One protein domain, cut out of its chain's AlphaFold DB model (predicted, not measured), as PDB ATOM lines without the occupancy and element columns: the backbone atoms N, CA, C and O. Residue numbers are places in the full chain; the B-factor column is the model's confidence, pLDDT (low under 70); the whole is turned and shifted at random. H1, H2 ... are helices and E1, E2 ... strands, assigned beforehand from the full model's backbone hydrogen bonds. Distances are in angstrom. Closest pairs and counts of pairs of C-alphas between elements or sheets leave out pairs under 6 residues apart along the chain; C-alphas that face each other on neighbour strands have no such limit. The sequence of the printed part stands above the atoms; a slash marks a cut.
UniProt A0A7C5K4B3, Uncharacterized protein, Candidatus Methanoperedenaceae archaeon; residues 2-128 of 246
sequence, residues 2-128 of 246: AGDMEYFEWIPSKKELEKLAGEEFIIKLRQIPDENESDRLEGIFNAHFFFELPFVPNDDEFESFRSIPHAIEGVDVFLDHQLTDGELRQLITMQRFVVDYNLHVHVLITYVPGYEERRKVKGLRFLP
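This is residues 2 to 128 of the 246 residues of an uncharacterized protein of Candidatus Methanoperedenaceae archaeon (UniProt A0A7C5K4B3). A row of strands runs through the domain, the three-strand sheet E1 E2 E3 with the two-strand sheet E4 E5 beyond its E3 edge, and the short helices stand off this wall with few contacts among themselves. H1 and H2 lie at the end with the larger sheet, H3 and H5 make a loose pair between the ends, and H4 and H6 lie at the other end, so that the longest axis runs from H1 to H6. The printed part has 127 residues, with six named helices and five named strands in the order E1 H1 E2 H2 E3 H3 E4 H4 H5 E5 H6. Both sheets are parallel and the class is mixed, helices and strands. The whole is compact, with a radius of gyration of the C-alphas of 15.4 A and spans of 48 by 34 by 22 A.

In the larger sheet, E1 is residues 6 to 8, 6.9 A long, beginning at C-alpha 6 (37.623, -3.774, 55.298); E2 is residues 25 to 29, 13.1 A, and E3 residues 47 to 51, 12.9 A. E4, residues 74 to 79, spans 16.3 A from C-alpha 74 (36.253, 9.089, 43.400), and E5, residues 104 to 109, spans 15.9 A. The helices are H1, residues 14 to 20, 10.1 A; H2, residues 35 to 41, 10.1 A; H3, residues 59 to 63, 6.5 A; H4, residues 85 to 93, 12.3 A; H5, residues 95 to 100, 8.4 A; and H6, residues 115 to 121, 10.3 A, ending at C-alpha 121 (27.571, 25.366, 43.798).

E1 and E2 are parallel at 13 degrees, with N 8 and O 26 at 2.9 A. E2 and E3 are parallel at 25 degrees, with N 27 and O 48 at 2.8 A. The closest C-alphas of E3 and E4, Phe 50 and Asp 76, are 4.9 A apart. E4 and E5 are parallel at 16 degrees, with N 77 and O 106 at 2.8 A. E1 H1 E2, E2 H2 E3 and E4 H4 H5 E5 are strand-helix-strand units, parallel neighbour strands joined through helices, each with a right-handed crossover. H1 is only just not on the larger sheet, with 4 pairs of C-alphas within 10 A, and H2 is not on it. H1 and H2 are close but not clearly touching, the closest C-alphas being Lys 14 and Arg 40 at 6.7 A. H3 and H5 only just touch, with 3 pairs of C-alphas within 8 A, the closest being Asp 59 and Phe 97 at 6.1 A. H4 and H5 meet only through their link. H4 and H6 are close but not clearly touching, the closest C-alphas being Leu 88 and Val 121 at 7.4 A. Every O i to N i+4 pair is within hydrogen-bond range in H3, H4, H5 and H6; in H1 and H2 it is 2 of 3.

The C-alphas farthest apart, Lys 15 and Tyr 115, are 48.8 A apart. The printed part has no cut. No link is long; E3 to H3 and H3 to E4 are short, the others tight. The mean pLDDT of the printed part is 71.7, and 54 residues are under 70, among them residues 41 to 75.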
ATOM      1  N   ALA A   2      28.289 -11.584  51.073       35.09
ATOM      2  CA  ALA A   2      28.916 -10.271  51.133       35.09
ATOM      3  C   ALA A   2      29.952 -10.379  52.255       35.09
ATOM      4  O   ALA A   2      29.571 -10.692  53.381       35.09
ATOM      5  N   GLY A   3      31.236 -10.340  51.906       46.88
ATOM      6  CA  GLY A   3      32.280 -10.166  52.909       46.88
ATOM      7  C   GLY A   3      32.176  -8.745  53.438       46.88
ATOM      8  O   GLY A   3      31.880  -7.837  52.660       46.88
ATOM      9  N   ASP A   4      32.357  -8.570  54.741       57.19
ATOM     10  CA  ASP A   4      32.438  -7.246  55.346       57.19
ATOM     11  C   ASP A   4      33.607  -6.493  54.690       57.19
ATOM     12  O   ASP A   4      34.732  -6.992  54.658       57.19
ATOM     13  N   MET A   5      33.328  -5.331  54.102       62.19
ATOM     14  CA  MET A   5      34.333  -4.513  53.424       62.19
ATOM     15  C   MET A   5      35.322  -3.960  54.465       62.19
ATOM     16  O   MET A   5      34.906  -3.290  55.411       62.19
ATOM     17  N   GLU A   6      36.623  -4.242  54.326       73.50
ATOM     18  CA  GLU A   6      37.623  -3.774  55.298       73.50
ATOM     19  C   GLU A   6      37.801  -2.245  55.235       73.50
ATOM     20  O   GLU A   6      37.795  -1.642  54.160       73.50
ATOM     21  N   TYR A   7      37.984  -1.616  56.402       68.75
ATOM     22  CA  TYR A   7      38.085  -0.162  56.565       68.75
ATOM     23  C   TYR A   7      39.392   0.244  57.253       68.75
ATOM     24  O   TYR A   7      39.746  -0.282  58.311       68.75
ATOM     25  N   PHE A   8      40.072   1.243  56.685       74.94
ATOM     26  CA  PHE A   8      41.320   1.791  57.208       74.94
ATOM     27  C   PHE A   8      41.252   3.310  57.366       74.94
ATOM     28  O   PHE A   8      40.846   4.018  56.450       74.94
ATOM     29  N   GLU A   9      41.736   3.833  58.495       71.56
ATOM     30  CA  GLU A   9      41.918   5.287  58.714       71.56
ATOM     31  C   GLU A   9      43.338   5.772  58.378       71.56
ATOM     32  O   GLU A   9      43.733   6.888  58.720       71.56
ATOM     33  N   TRP A  10      44.143   4.899  57.775       74.06
ATOM     34  CA  TRP A  10      45.528   5.133  57.376       74.06
ATOM     35  C   TRP A  10      45.828   4.345  56.102       74.06
ATOM     36  O   TRP A  10      45.117   3.400  55.774       74.06
ATOM     37  N   ILE A  11      46.909   4.688  55.396       77.31
ATOM     38  CA  ILE A  11      47.346   3.902  54.235       77.31
ATOM     39  C   ILE A  11      47.944   2.578  54.727       77.31
ATOM     40  O   ILE A  11      49.001   2.609  55.380       77.31
ATOM     41  N   PRO A  12      47.330   1.417  54.412       77.94
ATOM     42  CA  PRO A  12      47.798   0.132  54.908       77.94
ATOM     43  C   PRO A  12      49.223  -0.168  54.439       77.94
ATOM     44  O   PRO A  12      49.719   0.326  53.418       77.94
ATOM     45  N   SER A  13      49.938  -0.983  55.205       81.81
ATOM     46  CA  SER A  13      51.242  -1.479  54.784       81.81
ATOM     47  C   SER A  13      51.096  -2.402  53.573       81.81
ATOM     48  O   SER A  13      50.069  -3.047  53.376       81.81
ATOM     49  N   LYS A  14      52.168  -2.557  52.788       79.88
ATOM     50  CA  LYS A  14      52.176  -3.467  51.631       79.88
ATOM     51  C   LYS A  14      51.703  -4.888  51.983       79.88
ATOM     52  O   LYS A  14      50.986  -5.512  51.215       79.88
ATOM     53  N   LYS A  15      52.063  -5.372  53.174       81.94
ATOM     54  CA  LYS A  15      51.664  -6.695  53.674       81.94
ATOM     55  C   LYS A  15      50.165  -6.793  53.987       81.94
ATOM     56  O   LYS A  15      49.615  -7.885  53.922       81.94
ATOM     57  N   GLU A  16      49.530  -5.698  54.397       82.00
ATOM     58  CA  GLU A  16      48.079  -5.641  54.617       82.00
ATOM     59  C   GLU A  16      47.348  -5.589  53.277       82.00
ATOM     60  O   GLU A  16      46.451  -6.393  53.052       82.00
ATOM     61  N   LEU A  17      47.829  -4.771  52.340       78.12
ATOM     62  CA  LEU A  17      47.291  -4.696  50.978       78.12
ATOM     63  C   LEU A  17      47.359  -6.038  50.236       78.12
ATOM     64  O   LEU A  17      46.420  -6.414  49.544       78.12
ATOM     65  N   GLU A  18      48.439  -6.803  50.412       79.88
ATOM     66  CA  GLU A  18      48.575  -8.147  49.832       79.88
ATOM     67  C   GLU A  18      47.521  -9.142  50.348       79.88
ATOM     68  O   GLU A  18      47.197 -10.097  49.643       79.88
ATOM     69  N   LYS A  19      46.977  -8.943  51.558       79.06
ATOM     70  CA  LYS A  19      45.906  -9.797  52.103       79.06
ATOM     71  C   LYS A  19      44.535  -9.471  51.519       79.06
ATOM     72  O   LYS A  19      43.705 -10.365  51.462       79.06
ATOM     73  N   LEU A  20      44.350  -8.231  51.074       72.88
ATOM     74  CA  LEU A  20      43.123  -7.702  50.472       72.88
ATOM     75  C   LEU A  20      43.059  -7.935  48.956       72.88
ATOM     76  O   LEU A  20      42.173  -7.433  48.268       72.88
ATOM     77  N   ALA A  21      44.031  -8.659  48.397       69.75
ATOM     78  CA  ALA A  21      44.117  -8.885  46.965       69.75
ATOM     79  C   ALA A  21      42.869  -9.623  46.446       69.75
ATOM     80  O   ALA A  21      42.673 -10.806  46.719       69.75
ATOM     81  N   GLY A  22      42.064  -8.928  45.637       66.62
ATOM     82  CA  GLY A  22      40.819  -9.463  45.078       66.62
ATOM     83  C   GLY A  22      39.560  -9.135  45.885       66.62
ATOM     84  O   GLY A  22      38.476  -9.511  45.450       66.62
ATOM     85  N   GLU A  23      39.689  -8.417  46.999       69.12
ATOM     86  CA  GLU A  23      38.578  -7.895  47.800       69.12
ATOM     87  C   GLU A  23      38.499  -6.370  47.638       69.12
ATOM     88  O   GLU A  23      39.506  -5.728  47.327       69.12
ATOM     89  N   GLU A  24      37.300  -5.804  47.780       67.25
ATOM     90  CA  GLU A  24      37.085  -4.352  47.840       67.25
ATOM     91  C   GLU A  24      37.283  -3.870  49.281       67.25
ATOM     92  O   GLU A  24      36.906  -4.562  50.229       67.25
ATOM     93  N   PHE A  25      37.877  -2.691  49.455       68.62
ATOM     94  CA  PHE A  25      38.116  -2.105  50.775       68.62
ATOM     95  C   PHE A  25      38.143  -0.577  50.725       68.62
ATOM     96  O   PHE A  25      38.298   0.032  49.665       68.62
ATOM     97  N   ILE A  26      38.006   0.050  51.893       70.19
ATOM     98  CA  ILE A  26      37.910   1.500  52.060       70.19
ATOM     99  C   ILE A  26      39.136   2.038  52.802       70.19
ATOM    100  O   ILE A  26      39.498   1.544  53.870       70.19
ATOM    101  N   ILE A  27      39.732   3.114  52.285       71.62
ATOM    102  CA  ILE A  27      40.742   3.915  52.985       71.62
ATOM    103  C   ILE A  27      40.204   5.335  53.181       71.62
ATOM    104  O   ILE A  27      40.030   6.084  52.221       71.62
ATOM    105  N   LYS A  28      40.004   5.745  54.435       69.25
ATOM    106  CA  LYS A  28      39.689   7.126  54.811       69.25
ATOM    107  C   LYS A  28      40.962   7.896  55.150       69.25
ATOM    108  O   LYS A  28      41.603   7.654  56.171       69.25
ATOM    109  N   LEU A  29      41.304   8.863  54.307       68.12
ATOM    110  CA  LEU A  29      42.469   9.725  54.448       68.12
ATOM    111  C   LEU A  29      42.094  11.017  55.184       68.12
ATOM    112  O   LEU A  29      41.319  11.843  54.703       68.12
ATOM    113  N   ARG A  30      42.678  11.191  56.375       64.88
ATOM    114  CA  ARG A  30      42.558  12.402  57.214       64.88
ATOM    115  C   ARG A  30      43.768  13.336  57.107       64.88
ATOM    116  O   ARG A  30      43.925  14.251  57.903       64.88
ATOM    117  N   GLN A  31      44.666  13.058  56.172       66.38
ATOM    118  CA  GLN A  31      45.832  13.872  55.848       66.38
ATOM    119  C   GLN A  31      46.249  13.567  54.414       66.38
ATOM    120  O   GLN A  31      45.933  12.490  53.908       66.38
ATOM    121  N   ILE A  32      46.973  14.491  53.784       66.81
ATOM    122  CA  ILE A  32      47.564  14.255  52.467       66.81
ATOM    123  C   ILE A  32      48.707  13.235  52.637       66.81
ATOM    124  O   ILE A  32      49.621  13.501  53.423       66.81
ATOM    125  N   PRO A  33      48.651  12.081  51.948       69.00
ATOM    126  CA  PRO A  33      49.725  11.090  51.916       69.00
ATOM    127  C   PRO A  33      51.088  11.698  51.569       69.00
ATOM    128  O   PRO A  33      51.182  12.528  50.665       69.00
ATOM    129  N   ASP A  34      52.158  11.257  52.238       71.38
ATOM    130  CA  ASP A  34      53.520  11.603  51.804       71.38
ATOM    131  C   ASP A  34      53.958  10.797  50.559       71.38
ATOM    132  O   ASP A  34      53.242   9.908  50.090       71.38
ATOM    133  N   GLU A  35      55.132  11.107  49.990       71.06
ATOM    134  CA  GLU A  35      55.647  10.442  48.776       71.06
ATOM    135  C   GLU A  35      55.758   8.913  48.953       71.06
ATOM    136  O   GLU A  35      55.344   8.159  48.076       71.06
ATOM    137  N   ASN A  36      56.208   8.430  50.119       73.81
ATOM    138  CA  ASN A  36      56.318   6.991  50.383       73.81
ATOM    139  C   ASN A  36      54.947   6.331  50.569       73.81
ATOM    140  O   ASN A  36      54.778   5.142  50.296       73.81
ATOM    141  N   GLU A  37      53.976   7.054  51.127       75.69
ATOM    142  CA  GLU A  37      52.610   6.550  51.250       75.69
ATOM    143  C   GLU A  37      51.913   6.489  49.892       75.69
ATOM    144  O   GLU A  37      51.246   5.500  49.598       75.69
ATOM    145  N   SER A  38      52.142   7.491  49.049       69.75
ATOM    146  CA  SER A  38      51.624   7.569  47.683       69.75
ATOM    147  C   SER A  38      52.153   6.429  46.810       69.75
ATOM    148  O   SER A  38      51.363   5.748  46.158       69.75
ATOM    149  N   ASP A  39      53.456   6.133  46.880       73.62
ATOM    150  CA  ASP A  39      54.083   5.011  46.162       73.62
ATOM    151  C   ASP A  39      53.475   3.648  46.548       73.62
ATOM    152  O   ASP A  39      53.453   2.712  45.751       73.62
ATOM    153  N   ARG A  40      52.959   3.504  47.779       74.19
ATOM    154  CA  ARG A  40      52.274   2.270  48.201       74.19
ATOM    155  C   ARG A  40      50.904   2.112  47.557       74.19
ATOM    156  O   ARG A  40      50.465   0.974  47.418       74.19
ATOM    157  N   LEU A  41      50.244   3.218  47.211       68.62
ATOM    158  CA  LEU A  41      48.924   3.219  46.583       68.62
ATOM    159  C   LEU A  41      48.978   2.915  45.082       68.62
ATOM    160  O   LEU A  41      47.962   2.537  44.492       68.62
ATOM    161  N   GLU A  42      50.152   3.041  44.462       65.81
ATOM    162  CA  GLU A  42      50.356   2.753  43.047       65.81
ATOM    163  C   GLU A  42      50.033   1.274  42.731       65.81
ATOM    164  O   GLU A  42      50.655   0.344  43.246       65.81
ATOM    165  N   GLY A  43      49.032   1.043  41.871       58.72
ATOM    166  CA  GLY A  43      48.633  -0.298  41.417       58.72
ATOM    167  C   GLY A  43      47.613  -1.046  42.291       58.72
ATOM    168  O   GLY A  43      47.391  -2.236  42.060       58.72
ATOM    169  N   ILE A  44      46.974  -0.392  43.269       64.75
ATOM    170  CA  ILE A  44      45.925  -1.003  44.109       64.75
ATOM    171  C   ILE A  44      44.532  -0.836  43.485       64.75
ATOM    172  O   ILE A  44      43.799   0.043  43.888       64.75
ATOM    173  N   PHE A  45      44.097  -1.676  42.554       57.44
ATOM    174  CA  PHE A  45      42.859  -1.427  41.785       57.44
ATOM    175  C   PHE A  45      41.512  -1.626  42.519       57.44
ATOM    176  O   PHE A  45      40.477  -1.427  41.896       57.44
ATOM    177  N   ASN A  46      41.505  -2.002  43.804       62.28
ATOM    178  CA  ASN A  46      40.284  -2.381  44.538       62.28
ATOM    179  C   ASN A  46      39.987  -1.496  45.774       62.28
ATOM    180  O   ASN A  46      39.236  -1.904  46.659       62.28
ATOM    181  N   ALA A  47      40.628  -0.328  45.888       61.28
ATOM    182  CA  ALA A  47      40.507   0.547  47.055       61.28
ATOM    183  C   ALA A  47      39.625   1.771  46.770       61.28
ATOM    184  O   ALA A  47      39.899   2.525  45.840       61.28
ATOM    185  N   HIS A  48      38.638   2.026  47.631       61.25
ATOM    186  CA  HIS A  48      37.865   3.270  47.643       61.25
ATOM    187  C   HIS A  48      38.511   4.285  48.596       61.25
ATOM    188  O   HIS A  48      38.710   3.995  49.778       61.25
ATOM    189  N   PHE A  49      38.836   5.481  48.099       63.78
ATOM    190  CA  PHE A  49      39.513   6.524  48.878       63.78
ATOM    191  C   PHE A  49      38.546   7.631  49.310       63.78
ATOM    192  O   PHE A  49      37.934   8.294  48.478       63.78
ATOM    193  N   PHE A  50      38.477   7.886  50.616       63.69
ATOM    194  CA  PHE A  50      37.626   8.917  51.213       63.69
ATOM    195  C   PHE A  50      38.499  10.061  51.731       63.69
ATOM    196  O   PHE A  50      39.412   9.815  52.519       63.69
ATOM    197  N   PHE A  51      38.210  11.305  51.344       65.00
ATOM    198  CA  PHE A  51      38.955  12.484  51.795       65.00
ATOM    199  C   PHE A  51      38.029  13.450  52.529       65.00
ATOM    200  O   PHE A  51      37.092  14.002  51.963       65.00
ATOM    201  N   GLU A  52      38.338  13.761  53.780       60.25
ATOM    202  CA  GLU A  52      37.688  14.899  54.428       60.25
ATOM    203  C   GLU A  52      38.087  16.205  53.710       60.25
ATOM    204  O   GLU A  52      39.249  16.390  53.356       60.25
ATOM    205  N   LEU A  53      37.131  17.118  53.486       64.06
ATOM    206  CA  LEU A  53      37.310  18.292  52.615       64.06
ATOM    207  C   LEU A  53      38.548  19.166  52.928       64.06
ATOM    208  O   LEU A  53      39.198  19.610  51.981       64.06
ATOM    209  N   PRO A  54      38.939  19.384  54.204       62.09
ATOM    210  CA  PRO A  54      40.177  20.092  54.547       62.09
ATOM    211  C   PRO A  54      41.469  19.388  54.107       62.09
ATOM    212  O   PRO A  54      42.516  20.025  54.055       62.09
ATOM    213  N   PHE A  55      41.404  18.086  53.830       62.44
ATOM    214  CA  PHE A  55      42.535  17.233  53.466       62.44
ATOM    215  C   PHE A  55      42.475  16.768  52.016       62.44
ATOM    216  O   PHE A  55      43.263  15.910  51.624       62.44
ATOM    217  N   VAL A  56      41.556  17.319  51.219       65.00
ATOM    218  CA  VAL A  56      41.571  17.059  49.787       65.00
ATOM    219  C   VAL A  56      42.725  17.851  49.169       65.00
ATOM    220  O   VAL A  56      42.714  19.082  49.278       65.00
ATOM    221  N   PRO A  57      43.701  17.188  48.526       63.84
ATOM    222  CA  PRO A  57      44.845  17.878  47.950       63.84
ATOM    223  C   PRO A  57      44.418  18.885  46.872       63.84
ATOM    224  O   PRO A  57      43.416  18.707  46.174       63.84
ATOM    225  N   ASN A  58      45.169  19.974  46.747       65.12
ATOM    226  CA  ASN A  58      45.016  20.918  45.641       65.12
ATOM    227  C   ASN A  58      45.683  20.392  44.349       65.12
ATOM    228  O   ASN A  58      46.330  19.347  44.365       65.12
ATOM    229  N   ASP A  59      45.526  21.117  43.232       64.19
ATOM    230  CA  ASP A  59      46.095  20.736  41.924       64.19
ATOM    231  C   ASP A  59      47.602  20.381  42.014       64.19
ATOM    232  O   ASP A  59      48.013  19.332  41.523       64.19
ATOM    233  N   ASP A  60      48.411  21.215  42.679       65.38
ATOM    234  CA  ASP A  60      49.872  21.045  42.773       65.38
ATOM    235  C   ASP A  60      50.257  19.857  43.682       65.38
ATOM    236  O   ASP A  60      51.210  19.118  43.418       65.38
ATOM    237  N   GLU A  61      49.502  19.647  44.763       65.88
ATOM    238  CA  GLU A  61      49.685  18.510  45.674       65.88
ATOM    239  C   GLU A  61      49.305  17.189  44.995       65.88
ATOM    240  O   GLU A  61      49.950  16.167  45.226       65.88
ATOM    241  N   PHE A  62      48.318  17.208  44.098       61.16
ATOM    242  CA  PHE A  62      47.927  16.029  43.333       61.16
ATOM    243  C   PHE A  62      48.913  15.649  42.232       61.16
ATOM    244  O   PHE A  62      49.142  14.459  42.031       61.16
ATOM    245  N   GLU A  63      49.552  16.611  41.560       60.22
ATOM    246  CA  GLU A  63      50.635  16.315  40.605       60.22
ATOM    247  C   GLU A  63      51.806  15.551  41.258       60.22
ATOM    248  O   GLU A  63      52.571  14.869  40.571       60.22
ATOM    249  N   SER A  64      51.929  15.629  42.588       58.28
ATOM    250  CA  SER A  64      52.940  14.903  43.362       58.28
ATOM    251  C   SER A  64      52.631  13.405  43.514       58.28
ATOM    252  O   SER A  64      53.558  12.615  43.704       58.28
ATOM    253  N   PHE A  65      51.371  12.983  43.356       57.06
ATOM    254  CA  PHE A  65      51.019  11.574  43.165       57.06
ATOM    255  C   PHE A  65      51.420  11.214  41.732       57.06
ATOM    256  O   PHE A  65      50.750  11.630  40.789       57.06
ATOM    257  N   ARG A  66      52.557  10.527  41.548       50.81
ATOM    258  CA  ARG A  66      53.256  10.296  40.260       50.81
ATOM    259  C   ARG A  66      52.474   9.453  39.229       50.81
ATOM    260  O   ARG A  66      52.993   8.495  38.674       50.81
ATOM    261  N   SER A  67      51.284   9.892  38.844       51.72
ATOM    262  CA  SER A  67      50.113   9.114  38.428       51.72
ATOM    263  C   SER A  67      49.213   8.860  39.629       51.72
ATOM    264  O   SER A  67      49.581   8.181  40.585       51.72
ATOM    265  N   ILE A  68      48.013   9.441  39.585       51.97
ATOM    266  CA  ILE A  68      46.918   8.963  40.421       51.97
ATOM    267  C   ILE A  68      46.836   7.463  40.154       51.97
ATOM    268  O   ILE A  68      46.735   7.079  38.979       51.97
ATOM    269  N   PRO A  69      46.896   6.611  41.188       51.78
ATOM    270  CA  PRO A  69      46.630   5.206  40.991       51.78
ATOM    271  C   PRO A  69      45.312   5.097  40.228       51.78
ATOM    272  O   PRO A  69      44.317   5.676  40.652       51.78
ATOM    273  N   HIS A  70      45.274   4.354  39.122       49.12
ATOM    274  CA  HIS A  70      44.043   4.085  38.354       49.12
ATOM    275  C   HIS A  70      42.880   3.512  39.199       49.12
ATOM    276  O   HIS A  70      41.790   3.300  38.686       49.12
ATOM    277  N   ALA A  71      43.152   3.236  40.468       51.03
ATOM    278  CA  ALA A  71      42.267   2.839  41.538       51.03
ATOM    279  C   ALA A  71      41.423   3.943  42.174       51.03
ATOM    280  O   ALA A  71      40.428   3.638  42.819       51.03
ATOM    281  N   ILE A  72      41.844   5.208  42.093       58.09
ATOM    282  CA  ILE A  72      41.064   6.291  42.692       58.09
ATOM    283  C   ILE A  72      39.919   6.583  41.732       58.09
ATOM    284  O   ILE A  72      40.099   7.273  40.736       58.09
ATOM    285  N   GLU A  73      38.751   6.015  42.015       58.28
ATOM    286  CA  GLU A  73      37.543   6.220  41.208       58.28
ATOM    287  C   GLU A  73      36.751   7.455  41.655       58.28
ATOM    288  O   GLU A  73      35.973   8.012  40.876       58.28
ATOM    289  N   GLY A  74      36.972   7.936  42.885       65.94
ATOM    290  CA  GLY A  74      36.253   9.089  43.400       65.94
ATOM    291  C   GLY A  74      36.806   9.730  44.671       65.94
ATOM    292  O   GLY A  74      37.828   9.319  45.211       65.94
ATOM    293  N   VAL A  75      36.123  10.792  45.097       69.12
ATOM    294  CA  VAL A  75      36.386  11.593  46.292       69.12
ATOM    295  C   VAL A  75      35.079  11.744  47.062       69.12
ATOM    296  O   VAL A  75      34.145  12.391  46.583       69.12
ATOM    297  N   ASP A  76      35.024  11.178  48.261       70.69
ATOM    298  CA  ASP A  76      33.907  11.343  49.189       70.69
ATOM    299  C   ASP A  76      34.145  12.507  50.145       70.69
ATOM    300  O   ASP A  76      35.107  12.503  50.902       70.69
ATOM    301  N   VAL A  77      33.233  13.472  50.148       74.69
ATOM    302  CA  VAL A  77      33.244  14.672  50.983       74.69
ATOM    303  C   VAL A  77      32.127  14.584  52.015       74.69
ATOM    304  O   VAL A  77      30.978  14.345  51.656       74.69
ATOM    305  N   PHE A  78      32.417  14.881  53.280       75.81
ATOM    306  CA  PHE A  78      31.401  15.002  54.329       75.81
ATOM    307  C   PHE A  78      31.125  16.469  54.686       75.81
ATOM    308  O   PHE A  78      32.063  17.214  54.965       75.81
ATOM    309  N   LEU A  79      29.849  16.871  54.696       78.69
ATOM    310  CA  LEU A  79      29.377  18.205  55.086       78.69
ATOM    311  C   LEU A  79      28.213  18.101  56.077       78.69
ATOM    312  O   LEU A  79      27.084  17.758  55.720       78.69
ATOM    313  N   ASP A  80      28.457  18.464  57.329       79.38
ATOM    314  CA  ASP A  80      27.433  18.513  58.378       79.38
ATOM    315  C   ASP A  80      26.874  19.924  58.638       79.38
ATOM    316  O   ASP A  80      26.000  20.116  59.487       79.38
ATOM    317  N   HIS A  81      27.352  20.917  57.890       81.31
ATOM    318  CA  HIS A  81      27.002  22.324  58.031       81.31
ATOM    319  C   HIS A  81      26.979  23.032  56.674       81.31
ATOM    320  O   HIS A  81      27.560  22.554  55.705       81.31
ATOM    321  N   GLN A  82      26.310  24.191  56.619       84.19
ATOM    322  CA  GLN A  82      26.210  24.997  55.398       84.19
ATOM    323  C   GLN A  82      27.582  25.278  54.787       84.19
ATOM    324  O   GLN A  82      28.456  25.808  55.475       84.19
ATOM    325  N   LEU A  83      27.706  25.019  53.482       83.81
ATOM    326  CA  LEU A  83      28.950  25.152  52.741       83.81
ATOM    327  C   LEU A  83      29.530  26.559  52.909       83.81
ATOM    328  O   LEU A  83      28.952  27.568  52.473       83.81
ATOM    329  N   THR A  84      30.706  26.619  53.521       83.62
ATOM    330  CA  THR A  84      31.422  27.870  53.737       83.62
ATOM    331  C   THR A  84      32.105  28.337  52.450       83.62
ATOM    332  O   THR A  84      32.359  27.576  51.516       83.62
ATOM    333  N   ASP A  85      32.455  29.625  52.382       82.69
ATOM    334  CA  ASP A  85      33.162  30.159  51.212       82.69
ATOM    335  C   ASP A  85      34.581  29.572  51.063       82.69
ATOM    336  O   ASP A  85      35.124  29.574  49.959       82.69
ATOM    337  N   GLY A  86      35.192  29.085  52.152       80.19
ATOM    338  CA  GLY A  86      36.486  28.398  52.119       80.19
ATOM    339  C   GLY A  86      36.375  27.013  51.488       80.19
ATOM    340  O   GLY A  86      37.113  26.700  50.558       80.19
ATOM    341  N   GLU A  87      35.390  26.228  51.914       80.50
ATOM    342  CA  GLU A  87      35.126  24.894  51.368       80.50
ATOM    343  C   GLU A  87      34.670  24.959  49.908       80.50
ATOM    344  O   GLU A  87      35.113  24.173  49.074       80.50
ATOM    345  N   LEU A  88      33.863  25.963  49.551       83.38
ATOM    346  CA  LEU A  88      33.520  26.230  48.157       83.38
ATOM    347  C   LEU A  88      34.764  26.522  47.310       83.38
ATOM    348  O   LEU A  88      34.847  26.057  46.174       83.38
ATOM    349  N   ARG A  89      35.733  27.288  47.831       81.06
ATOM    350  CA  ARG A  89      37.000  27.524  47.120       81.06
ATOM    351  C   ARG A  89      37.778  26.228  46.942       81.06
ATOM    352  O   ARG A  89      38.280  26.029  45.844       81.06
ATOM    353  N   GLN A  90      37.809  25.360  47.950       77.50
ATOM    354  CA  GLN A  90      38.459  24.052  47.854       77.50
ATOM    355  C   GLN A  90      37.813  23.178  46.765       77.50
ATOM    356  O   GLN A  90      38.497  22.653  45.889       77.50
ATOM    357  N   LEU A  91      36.478  23.109  46.732       79.44
ATOM    358  CA  LEU A  91      35.752  22.409  45.665       79.44
ATOM    359  C   LEU A  91      36.024  23.016  44.282       79.44
ATOM    360  O   LEU A  91      36.055  22.297  43.285       79.44
ATOM    361  N   ILE A  92      36.216  24.338  44.197       81.88
ATOM    362  CA  ILE A  92      36.578  25.018  42.948       81.88
ATOM    363  C   ILE A  92      38.003  24.669  42.516       81.88
ATOM    364  O   ILE A  92      38.212  24.404  41.332       81.88
ATOM    365  N   THR A  93      38.971  24.663  43.434       76.75
ATOM    366  CA  THR A  93      40.367  24.342  43.108       76.75
ATOM    367  C   THR A  93      40.505  22.906  42.632       76.75
ATOM    368  O   THR A  93      41.209  22.672  41.666       76.75
ATOM    369  N   MET A  94      39.735  21.976  43.195       74.12
ATOM    370  CA  MET A  94      39.723  20.580  42.750       74.12
ATOM    371  C   MET A  94      39.050  20.353  41.387       74.12
ATOM    372  O   MET A  94      39.070  19.238  40.878       74.12
ATOM    373  N   GLN A  95      38.398  21.349  40.774       78.12
ATOM    374  CA  GLN A  95      37.640  21.115  39.536       78.12
ATOM    375  C   GLN A  95      38.504  20.597  38.392       78.12
ATOM    376  O   GLN A  95      38.029  19.774  37.615       78.12
ATOM    377  N   ARG A  96      39.725  21.125  38.246       71.81
ATOM    378  CA  ARG A  96      40.638  20.689  37.184       71.81
ATOM    379  C   ARG A  96      41.024  19.245  37.419       71.81
ATOM    380  O   ARG A  96      40.785  18.425  36.549       71.81
ATOM    381  N   PHE A  97      41.455  18.941  38.635       71.38
ATOM    382  CA  PHE A  97      41.727  17.589  39.090       71.38
ATOM    383  C   PHE A  97      40.577  16.598  38.810       71.38
ATOM    384  O   PHE A  97      40.758  15.615  38.096       71.38
ATOM    385  N   VAL A  98      39.361  16.879  39.282       73.94
ATOM    386  CA  VAL A  98      38.200  15.992  39.081       73.94
ATOM    387  C   VAL A  98      37.919  15.748  37.594       73.94
ATOM    388  O   VAL A  98      37.597  14.628  37.199       73.94
ATOM    389  N   VAL A  99      38.044  16.785  36.759       75.12
ATOM    390  CA  VAL A  99      37.762  16.707  35.319       75.12
ATOM    391  C   VAL A  99      38.883  16.004  34.549       75.12
ATOM    392  O   VAL A  99      38.591  15.147  33.718       75.12
ATOM    393  N   ASP A 100      40.141  16.349  34.816       72.62
ATOM    394  CA  ASP A 100      41.311  15.848  34.086       72.62
ATOM    395  C   ASP A 100      41.532  14.347  34.341       72.62
ATOM    396  O   ASP A 100      42.009  13.634  33.458       72.62
ATOM    397  N   TYR A 101      41.109  13.858  35.510       68.12
ATOM    398  CA  TYR A 101      41.240  12.457  35.919       68.12
ATOM    399  C   TYR A 101      39.917  11.683  35.965       68.12
ATOM    400  O   TYR A 101      39.911  10.507  36.319       68.12
ATOM    401  N   ASN A 102      38.808  12.306  35.551       68.69
ATOM    402  CA  ASN A 102      37.479  11.692  35.476       68.69
ATOM    403  C   ASN A 102      37.032  11.023  36.794       68.69
ATOM    404  O   ASN A 102      36.544   9.894  36.795       68.69
ATOM    405  N   LEU A 103      37.200  11.731  37.910       71.44
ATOM    406  CA  LEU A 103      36.845  11.234  39.238       71.44
ATOM    407  C   LEU A 103      35.370  11.478  39.555       71.44
ATOM    408  O   LEU A 103      34.803  12.524  39.223       71.44
ATOM    409  N   HIS A 104      34.752  10.543  40.269       74.44
ATOM    410  CA  HIS A 104      33.440  10.742  40.873       74.44
ATOM    411  C   HIS A 104      33.575  11.547  42.167       74.44
ATOM    412  O   HIS A 104      34.437  11.270  42.984       74.44
ATOM    413  N   VAL A 105      32.736  12.557  42.388       77.50
ATOM    414  CA  VAL A 105      32.713  13.270  43.676       77.50
ATOM    415  C   VAL A 105      31.405  12.959  44.363       77.50
ATOM    416  O   VAL A 105      30.347  13.340  43.862       77.50
ATOM    417  N   HIS A 106      31.481  12.289  45.500       79.75
ATOM    418  CA  HIS A 106      30.346  12.004  46.359       79.75
ATOM    419  C   HIS A 106      30.349  13.006  47.508       79.75
ATOM    420  O   HIS A 106      31.386  13.289  48.095       79.75
ATOM    421  N   VAL A 107      29.200  13.590  47.824       82.44
ATOM    422  CA  VAL A 107      29.081  14.552  48.921       82.44
ATOM    423  C   VAL A 107      28.002  14.058  49.865       82.44
ATOM    424  O   VAL A 107      26.815  14.104  49.537       82.44
ATOM    425  N   LEU A 108      28.416  13.570  51.027       83.94
ATOM    426  CA  LEU A 108      27.542  13.190  52.124       83.94
ATOM    427  C   LEU A 108      27.166  14.434  52.927       83.94
ATOM    428  O   LEU A 108      28.022  15.046  53.560       83.94
ATOM    429  N   ILE A 109      25.887  14.806  52.899       87.06
ATOM    430  CA  ILE A 109      25.369  16.014  53.542       87.06
ATOM    431  C   ILE A 109      24.282  15.649  54.554       87.06
ATOM    432  O   ILE A 109      23.368  14.891  54.231       87.06
ATOM    433  N   THR A 110      24.326  16.214  55.761       86.69
ATOM    434  CA  THR A 110      23.298  15.962  56.798       86.69
ATOM    435  C   THR A 110      22.168  17.001  56.840       86.69
ATOM    436  O   THR A 110      21.250  16.917  57.656       86.69
ATOM    437  N   TYR A 111      22.196  17.975  55.932       86.44
ATOM    438  CA  TYR A 111      21.185  19.015  55.744       86.44
ATOM    439  C   TYR A 111      20.868  19.189  54.253       86.44
ATOM    440  O   TYR A 111      21.626  18.768  53.387       86.44
ATOM    441  N   VAL A 112      19.744  19.830  53.924       87.75
ATOM    442  CA  VAL A 112      19.387  20.124  52.527       87.75
ATOM    443  C   VAL A 112      19.735  21.583  52.212       87.75
ATOM    444  O   VAL A 112      19.188  22.477  52.863       87.75
ATOM    445  N   PRO A 113      20.620  21.861  51.234       87.19
ATOM    446  CA  PRO A 113      21.076  23.215  50.946       87.19
ATOM    447  C   PRO A 113      19.938  24.039  50.356       87.19
ATOM    448  O   PRO A 113      19.245  23.574  49.451       87.19
ATOM    449  N   GLY A 114      19.775  25.274  50.833       87.75
ATOM    450  CA  GLY A 114      18.753  26.219  50.371       87.75
ATOM    451  C   GLY A 114      19.079  26.872  49.020       87.75
ATOM    452  O   GLY A 114      20.085  26.577  48.376       87.75
ATOM    453  N   TYR A 115      18.234  27.805  48.565       88.12
ATOM    454  CA  TYR A 115      18.405  28.459  47.254       88.12
ATOM    455  C   TYR A 115      19.764  29.157  47.076       88.12
ATOM    456  O   TYR A 115      20.409  28.972  46.042       88.12
ATOM    457  N   GLU A 116      20.198  29.949  48.059       87.19
ATOM    458  CA  GLU A 116      21.443  30.722  47.958       87.19
ATOM    459  C   GLU A 116      22.670  29.812  47.862       87.19
ATOM    460  O   GLU A 116      23.541  30.028  47.022       87.19
ATOM    461  N   GLU A 117      22.705  28.749  48.659       86.00
ATOM    462  CA  GLU A 117      23.787  27.770  48.649       86.00
ATOM    463  C   GLU A 117      23.806  26.951  47.356       86.00
ATOM    464  O   GLU A 117      24.840  26.871  46.692       86.00
ATOM    465  N   ARG A 118      22.639  26.471  46.896       86.88
ATOM    466  CA  ARG A 118      22.509  25.834  45.576       86.88
ATOM    467  C   ARG A 118      23.005  26.747  44.453       86.88
ATOM    468  O   ARG A 118      23.575  26.270  43.477       86.88
ATOM    469  N   ARG A 119      22.805  28.068  44.558       85.69
ATOM    470  CA  ARG A 119      23.317  29.029  43.568       85.69
ATOM    471  C   ARG A 119      24.843  29.117  43.590       85.69
ATOM    472  O   ARG A 119      25.425  29.270  42.520       85.69
ATOM    473  N   LYS A 120      25.482  29.011  44.760       82.12
ATOM    474  CA  LYS A 120      26.949  29.017  44.884       82.12
ATOM    475  C   LYS A 120      27.582  27.808  44.185       82.12
ATOM    476  O   LYS A 120      28.527  27.981  43.421       82.12
ATOM    477  N   VAL A 121      27.018  26.612  44.370       80.50
ATOM    478  CA  VAL A 121      27.571  25.366  43.798       80.50
ATOM    479  C   VAL A 121      27.280  25.173  42.306       80.50
ATOM    480  O   VAL A 121      27.977  24.416  41.643       80.50
ATOM    481  N   LYS A 122      26.320  25.906  41.720       78.38
ATOM    482  CA  LYS A 122      26.054  25.874  40.264       78.38
ATOM    483  C   LYS A 122      27.255  26.258  39.391       78.38
ATOM    484  O   LYS A 122      27.230  25.987  38.196       78.38
ATOM    485  N   GLY A 123      28.259  26.931  39.955       75.44
ATOM    486  CA  GLY A 123      29.490  27.289  39.249       75.44
ATOM    487  C   GLY A 123      30.511  26.152  39.139       75.44
ATOM    488  O   GLY A 123      31.549  26.353  38.508       75.44
ATOM    489  N   LEU A 124      30.255  24.990  39.751       80.75
ATOM    490  CA  LEU A 124      31.142  23.836  39.644       80.75
ATOM    491  C   LEU A 124      31.110  23.247  38.225       80.75
ATOM    492  O   LEU A 124      30.049  23.103  37.621       80.75
ATOM    493  N   ARG A 125      32.291  22.931  37.678       78.62
ATOM    494  CA  ARG A 125      32.438  22.310  36.346       78.62
ATOM    495  C   ARG A 125      32.128  20.814  36.330       78.62
ATOM    496  O   ARG A 125      31.915  20.261  35.256       78.62
ATOM    497  N   PHE A 126      32.100  20.183  37.498       77.38
ATOM    498  CA  PHE A 126      31.666  18.806  37.688       77.38
ATOM    499  C   PHE A 126      30.342  18.781  38.456       77.38
ATOM    500  O   PHE A 126      29.978  19.742  39.137       77.38
ATOM    501  N   LEU A 127      29.622  17.670  38.334       78.38
ATOM    502  CA  LEU A 127      28.360  17.440  39.022       78.38
ATOM    503  C   LEU A 127      28.580  16.429  40.155       78.38
ATOM    504  O   LEU A 127      28.654  15.235  39.863       78.38
ATOM    505  N   PRO A 128      28.703  16.872  41.419       81.19
ATOM    506  CA  PRO A 128      28.813  15.948  42.539       81.19
ATOM    507  C   PRO A 128      27.547  15.095  42.678       81.19
ATOM    508  O   PRO A 128      26.428  15.565  42.452       81.19
TER     509      PRO A 128